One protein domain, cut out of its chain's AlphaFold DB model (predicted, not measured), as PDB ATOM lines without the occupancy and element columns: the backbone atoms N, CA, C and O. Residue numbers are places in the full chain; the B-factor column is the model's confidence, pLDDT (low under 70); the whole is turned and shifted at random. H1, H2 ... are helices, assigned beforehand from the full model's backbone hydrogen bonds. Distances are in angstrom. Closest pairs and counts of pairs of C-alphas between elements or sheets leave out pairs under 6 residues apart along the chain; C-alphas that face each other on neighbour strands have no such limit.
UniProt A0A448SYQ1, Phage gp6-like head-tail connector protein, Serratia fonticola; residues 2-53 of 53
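Overview. This is residues 2 to 53 of the 53 residues of the protein "Phage gp6-like head-tail connector protein" of Serratia fonticola (UniProt A0A448SYQ1). A long helix, H2, makes a straight beam, with the short helix H1 set across its first part and a chain tail turning off its other end. That tail, residues 41 to 53, first swings back toward the level of Lys 2, and its last residues, 48 to 53, stick out free. The printed part has 52 residues with two named helices, H1 then H2, and no named strand; the class is all helix. The whole is loose, with a radius of gyration of the C-alphas of 13.8 A, and elongated, spanning 44 by 24 by 15 A.

Arrangement. H2, residues 22 to 40, is touched by H1, residues 5 to 12, with residues 22 to 29 of H2 alone. The closest C-alphas of the two helices, those of Leu 8 and Leu 25, are 6.6 A apart. Their lines are about perpendicular, at 76 degrees, and their centres are 13.5 A apart. The link between them, of 9 residues, is short. Residues 37 to 42, of which 37 to 40 belong to H2, stand free. In H1 and H2 every O i to N i+4 pair is within hydrogen-bond range.

Along the chain. H2 runs 26.6 A, from C-alpha 22 at (235.030, 162.097, 190.662) to C-alpha 40 at (224.315, 184.448, 181.088). H1 measures 10.6 A and begins with C-alpha 5 at (232.234, 166.694, 195.046).

Size, cuts and confidence. The two C-alphas farthest apart, those of Ser 20 and Ala 53, are 45.6 A apart. Without the stretches that stand free, the body has 40 residues and spans 32 by 18 by 14 A. The printed part has no cut. Its mean pLDDT is 90.5, and residues 51 to 53 are under 70.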
ATOM      1  N   LYS A   2     231.778 176.962 192.952       82.62
ATOM      2  CA  LYS A   2     232.120 175.590 192.583       82.62
ATOM      3  C   LYS A   2     231.434 174.648 193.583       82.62
ATOM      4  O   LYS A   2     231.739 174.754 194.769       82.62
ATOM      5  N   PRO A   3     230.507 173.778 193.149       90.75
ATOM      6  CA  PRO A   3     229.929 172.765 194.029       90.75
ATOM      7  C   PRO A   3     231.014 171.830 194.576       90.75
ATOM      8  O   PRO A   3     232.010 171.571 193.894       90.75
ATOM      9  N   SER A   4     230.824 171.315 195.789       93.38
ATOM     10  CA  SER A   4     231.692 170.264 196.328       93.38
ATOM     11  C   SER A   4     231.437 168.931 195.622       93.38
ATOM     12  O   SER A   4     230.370 168.720 195.045       93.38
ATOM     13  N   ILE A   5     232.390 167.999 195.697       94.69
ATOM     14  CA  ILE A   5     232.234 166.694 195.046       94.69
ATOM     15  C   ILE A   5     231.029 165.913 195.587       94.69
ATOM     16  O   ILE A   5     230.239 165.393 194.809       94.69
ATOM     17  N   LYS A   6     230.783 165.977 196.903       94.19
ATOM     18  CA  LYS A   6     229.591 165.395 197.543       94.19
ATOM     19  C   LYS A   6     228.290 165.964 196.982       94.19
ATOM     20  O   LYS A   6     227.332 165.236 196.744       94.19
ATOM     21  N   GLN A   7     228.251 167.274 196.729       94.06
ATOM     22  CA  GLN A   7     227.092 167.902 196.094       94.06
ATOM     23  C   GLN A   7     226.915 167.423 194.651       94.06
ATOM     24  O   GLN A   7     225.783 167.193 194.239       94.06
ATOM     25  N   LEU A   8     228.004 167.256 193.893       94.88
ATOM     26  CA  LEU A   8     227.947 166.737 192.523       94.88
ATOM     27  C   LEU A   8     227.428 165.293 192.491       94.88
ATOM     28  O   LEU A   8     226.498 165.012 191.737       94.88
ATOM     29  N   ARG A   9     227.940 164.413 193.360       94.94
ATOM     30  CA  ARG A   9     227.456 163.029 193.501       94.94
ATOM     31  C   ARG A   9     225.972 162.985 193.856       94.94
ATOM     32  O   ARG A   9     225.200 162.320 193.170       94.94
ATOM     33  N   LEU A  10     225.546 163.791 194.833       94.44
ATOM     34  CA  LEU A  10     224.140 163.894 195.231       94.44
ATOM     35  C   LEU A  10     223.227 164.334 194.072       94.44
ATOM     36  O   LEU A  10     222.144 163.777 193.901       94.44
ATOM     37  N   GLN A  11     223.649 165.310 193.257       92.88
ATOM     38  CA  GLN A  11     222.886 165.741 192.075       92.88
ATOM     39  C   GLN A  11     222.745 164.618 191.041       92.88
ATOM     40  O   GLN A  11     221.692 164.478 190.417       92.88
ATOM     41  N   CYS A  12     223.788 163.807 190.887       93.38
ATOM     42  CA  CYS A  12     223.818 162.663 189.984       93.38
ATOM     43  C   CYS A  12     223.209 161.383 190.584       93.38
ATOM     44  O   CYS A  12     223.100 160.394 189.866       93.38
ATOM     45  N   ARG A  13     222.765 161.411 191.852       94.19
ATOM     46  CA  ARG A  13     222.268 160.243 192.607       94.19
ATOM     47  C   ARG A  13     223.291 159.102 192.687       94.19
ATOM     48  O   ARG A  13     222.908 157.937 192.642       94.19
ATOM     49  N   LEU A  14     224.568 159.456 192.772       92.94
ATOM     50  CA  LEU A  14     225.665 158.520 193.006       92.94
ATOM     51  C   LEU A  14     225.838 158.290 194.510       92.94
ATOM     52  O   LEU A  14     225.507 159.174 195.310       92.94
ATOM     53  N   ASP A  15     226.364 157.125 194.881       92.12
ATOM     54  CA  ASP A  15     226.673 156.811 196.276       92.12
ATOM     55  C   ASP A  15     227.802 157.720 196.802       92.12
ATOM     56  O   ASP A  15     228.762 158.024 196.096       92.12
ATOM     57  N   ASP A  16     227.693 158.187 198.055       86.94
ATOM     58  CA  ASP A  16     228.662 159.145 198.633       86.94
ATOM     59  C   ASP A  16     230.040 158.511 198.890       86.94
ATOM     60  O   ASP A  16     231.011 159.245 199.063       86.94
ATOM     61  N   ASP A  17     230.134 157.180 198.869       88.50
ATOM     62  CA  ASP A  17     231.367 156.418 199.097       88.50
ATOM     63  C   ASP A  17     232.019 155.910 197.793       88.50
ATOM     64  O   ASP A  17     233.084 155.297 197.847       88.50
ATOM     65  N   ASP A  18     231.412 156.172 196.627       86.50
ATOM     66  CA  ASP A  18     231.963 155.830 195.310       86.50
ATOM     67  C   ASP A  18     232.670 157.049 194.695       86.50
ATOM     68  O   ASP A  18     232.051 158.079 194.413       86.50
ATOM     69  N   ASP A  19     233.991 156.949 194.531       93.25
ATOM     70  CA  ASP A  19     234.856 157.996 193.979       93.25
ATOM     71  C   ASP A  19     235.301 157.737 192.532       93.25
ATOM     72  O   ASP A  19     236.035 158.550 191.961       93.25
ATOM     73  N   SER A  20     234.820 156.656 191.909       93.31
ATOM     74  CA  SER A  20     235.242 156.237 190.567       93.31
ATOM     75  C   SER A  20     234.986 157.294 189.484       93.31
ATOM     76  O   SER A  20     235.771 157.422 188.542       93.31
ATOM     77  N   ASP A  21     233.942 158.106 189.659       93.12
ATOM     78  CA  ASP A  21     233.503 159.128 188.706       93.12
ATOM     79  C   ASP A  21     233.931 160.561 189.084       93.12
ATOM     80  O   ASP A  21     233.553 161.525 188.413       93.12
ATOM     81  N   ASP A  22     234.734 160.757 190.133       95.12
ATOM     82  CA  ASP A  22     235.030 162.097 190.662       95.12
ATOM     83  C   ASP A  22     235.720 163.034 189.670       95.12
ATOM     84  O   ASP A  22     235.414 164.236 189.585       95.12
ATOM     85  N   GLU A  23     236.668 162.488 188.911       96.19
ATOM     86  CA  GLU A  23     237.382 163.227 187.875       96.19
ATOM     87  C   GLU A  23     236.407 163.668 186.775       96.19
ATOM     88  O   GLU A  23     236.407 164.831 186.352       96.19
ATOM     89  N   LEU A  24     235.505 162.767 186.381       95.88
ATOM     90  CA  LEU A  24     234.496 163.017 185.364       95.88
ATOM     91  C   LEU A  24     233.464 164.055 185.832       95.88
ATOM     92  O   LEU A  24     233.152 164.994 185.095       95.88
ATOM     93  N   LEU A  25     232.983 163.951 187.074       95.88
ATOM     94  CA  LEU A  25     232.083 164.930 187.692       95.88
ATOM     95  C   LEU A  25     232.724 166.317 187.757       95.88
ATOM     96  O   LEU A  25     232.081 167.322 187.439       95.88
ATOM     97  N   THR A  26     234.007 166.389 188.117       95.12
ATOM     98  CA  THR A  26     234.757 167.651 188.166       95.12
ATOM     99  C   THR A  26     234.901 168.271 186.776       95.12
ATOM    100  O   THR A  26     234.701 169.483 186.610       95.12
ATOM    101  N   LEU A  27     235.193 167.451 185.763       96.75
ATOM    102  CA  LEU A  27     235.272 167.885 184.370       96.75
ATOM    103  C   LEU A  27     233.927 168.445 183.883       96.75
ATOM    104  O   LEU A  27     233.875 169.558 183.342       96.75
ATOM    105  N   TYR A  28     232.830 167.723 184.125       96.69
ATOM    106  CA  TYR A  28     231.491 168.172 183.752       96.69
ATOM    107  C   TYR A  28     231.064 169.434 184.497       96.69
ATOM    108  O   TYR A  28     230.494 170.330 183.873       96.69
ATOM    109  N   ALA A  29     231.387 169.570 185.783       95.62
ATOM    110  CA  ALA A  29     231.120 170.793 186.538       95.62
ATOM    111  C   ALA A  29     231.835 172.006 185.914       95.62
ATOM    112  O   ALA A  29     231.241 173.079 185.767       95.62
ATOM    113  N   GLY A  30     233.086 171.836 185.470       94.81
ATOM    114  CA  GLY A  30     233.833 172.867 184.749       94.81
ATOM    115  C   GLY A  30     233.202 173.236 183.400       94.81
ATOM    116  O   GLY A  30     233.064 174.420 183.076       94.81
ATOM    117  N   ALA A  31     232.772 172.241 182.623       96.31
ATOM    118  CA  ALA A  31     232.091 172.462 181.347       96.31
ATOM    119  C   ALA A  31     230.728 173.155 181.528       96.31
ATOM    120  O   ALA A  31     230.429 174.133 180.836       96.31
ATOM    121  N   ALA A  32     229.928 172.702 182.497       95.50
ATOM    122  CA  ALA A  32     228.641 173.292 182.851       95.50
ATOM    123  C   ALA A  32     228.799 174.752 183.286       95.50
ATOM    124  O   ALA A  32     228.051 175.616 182.827       95.50
ATOM    125  N   ARG A  33     229.828 175.052 184.087       94.25
ATOM    126  CA  ARG A  33     230.175 176.423 184.464       94.25
ATOM    127  C   ARG A  33     230.467 177.290 183.242       94.25
ATOM    128  O   ARG A  33     229.871 178.354 183.113       94.25
ATOM    129  N   ARG A  34     231.347 176.848 182.335       95.56
ATOM    130  CA  ARG A  34     231.669 177.606 181.107       95.56
ATOM    131  C   ARG A  34     230.416 177.877 180.278       95.56
ATOM    132  O   ARG A  34     230.214 178.995 179.814       95.56
ATOM    133  N   LYS A  35     229.544 176.873 180.135       96.88
ATOM    134  CA  LYS A  35     228.261 177.022 179.439       96.88
ATOM    135  C   LYS A  35     227.365 178.061 180.119       96.88
ATOM    136  O   LYS A  35     226.808 178.907 179.428       96.88
ATOM    137  N   ALA A  36     227.244 178.018 181.445       95.62
ATOM    138  CA  ALA A  36     226.433 178.961 182.212       95.62
ATOM    139  C   ALA A  36     226.973 180.399 182.132       95.62
ATOM    140  O   ALA A  36     226.195 181.325 181.907       95.62
ATOM    141  N   GLU A  37     228.290 180.594 182.258       96.25
ATOM    142  CA  GLU A  37     228.916 181.917 182.119       96.25
ATOM    143  C   GLU A  37     228.685 182.505 180.723       96.25
ATOM    144  O   GLU A  37     228.297 183.665 180.600       96.25
ATOM    145  N   ASN A  38     228.848 181.691 179.676       97.44
ATOM    146  CA  ASN A  38     228.611 182.119 178.298       97.44
ATOM    147  C   ASN A  38     227.133 182.446 178.048       97.44
ATOM    148  O   ASN A  38     226.825 183.466 177.440       97.44
ATOM    149  N   TYR A  39     226.216 181.603 178.530       97.81
ATOM    150  CA  TYR A  39     224.777 181.796 178.340       97.81
ATOM    151  C   TYR A  39     224.252 183.042 179.062       97.81
ATOM    152  O   TYR A  39     223.416 183.766 178.531       97.81
ATOM    153  N   THR A  40     224.748 183.304 180.271       96.50
ATOM    154  CA  THR A  40     224.315 184.448 181.088       96.50
ATOM    155  C   THR A  40     225.124 185.720 180.837       96.50
ATOM    156  O   THR A  40     224.757 186.776 181.350       96.50
ATOM    157  N   ASN A  41     226.220 185.628 180.073       96.88
ATOM    158  CA  ASN A  41     227.229 186.673 179.894       96.88
ATOM    159  C   ASN A  41     227.725 187.264 181.233       96.88
ATOM    160  O   ASN A  41     227.893 188.475 181.383       96.88
ATOM    161  N   ARG A  42     227.905 186.405 182.244       93.88
ATOM    162  CA  ARG A  42     228.327 186.780 183.603       93.88
ATOM    163  C   ARG A  42     229.386 185.820 184.123       93.88
ATOM    164  O   ARG A  42     229.386 184.640 183.791       93.88
ATOM    165  N   LYS A  43     230.277 186.322 184.982       91.38
ATOM    166  CA  LYS A  43     231.259 185.501 185.700       91.38
ATOM    167  C   LYS A  43     230.669 184.956 186.997       91.38
ATOM    168  O   LYS A  43     229.974 185.674 187.711       91.38
ATOM    169  N   LEU A  44     230.945 183.687 187.295       90.56
ATOM    170  CA  LEU A  44     230.464 183.025 188.510       90.56
ATOM    171  C   LEU A  44     231.558 183.008 189.584       90.56
ATOM    172  O   LEU A  44     232.432 182.156 189.571       90.56
ATOM    173  N   TYR A  45     231.533 183.893 190.564       89.44
ATOM    174  CA  TYR A  45     232.594 183.931 191.583       89.44
ATOM    175  C   TYR A  45     232.461 182.795 192.595       89.44
ATOM    176  O   TYR A  45     231.345 182.413 192.953       89.44
ATOM    177  N   ASP A  46     233.579 182.180 192.982       83.88
ATOM    178  CA  ASP A  46     233.591 181.055 193.931       83.88
ATOM    179  C   ASP A  46     233.431 181.504 195.381       83.88
ATOM    180  O   ASP A  46     232.858 180.772 196.182       83.88
ATOM    181  N   GLU A  47     233.828 182.735 195.666       82.25
ATOM    182  CA  GLU A  47     233.615 183.429 196.926       82.25
ATOM    183  C   GLU A  47     232.484 184.458 196.820       82.25
ATOM    184  O   GLU A  47     232.134 184.935 195.733       82.25
ATOM    185  N   SER A  48     231.903 184.810 197.969       75.62
ATOM    186  CA  SER A  48     230.996 185.950 198.056       75.62
ATOM    187  C   SER A  48     231.787 187.223 197.776       75.62
ATOM    188  O   SER A  48     232.642 187.607 198.572       75.62
ATOM    189  N   VAL A  49     231.492 187.888 196.661       72.38
ATOM    190  CA  VAL A  49     232.082 189.191 196.349       72.38
ATOM    191  C   VAL A  49     231.528 190.210 197.348       72.38
ATOM    192  O   VAL A  49     230.396 190.672 197.213       72.38
ATOM    193  N   THR A  50     232.299 190.531 198.386       72.75
ATOM    194  CA  THR A  50     232.008 191.654 199.282       72.75
ATOM    195  C   THR A  50     232.410 192.950 198.597       72.75
ATOM    196  O   THR A  50     233.582 193.151 198.282       72.75
ATOM    197  N   TYR A  51     231.449 193.843 198.386       68.56
ATOM    198  CA  TYR A  51     231.734 195.220 198.001       68.56
ATOM    199  C   TYR A  51     232.105 196.003 199.267       68.56
ATOM    200  O   TYR A  51     231.274 196.139 200.164       68.56
ATOM    201  N   SER A  52     233.341 196.497 199.364       67.81
ATOM    202  CA  SER A  52     233.684 197.532 200.343       67.81
ATOM    203  C   SER A  52     233.150 198.864 199.818       67.81
ATOM    204  O   SER A  52     233.665 199.368 198.818       67.81
ATOM    205  N   ALA A  53     232.080 199.360 200.439       57.59
ATOM    206  CA  ALA A  53     231.532 200.693 200.197       57.59
ATOM    207  C   ALA A  53     232.408 201.782 200.828       57.59
ATOM    208  O   ALA A  53     232.982 201.510 201.909       57.59
TER     209      ALA A  53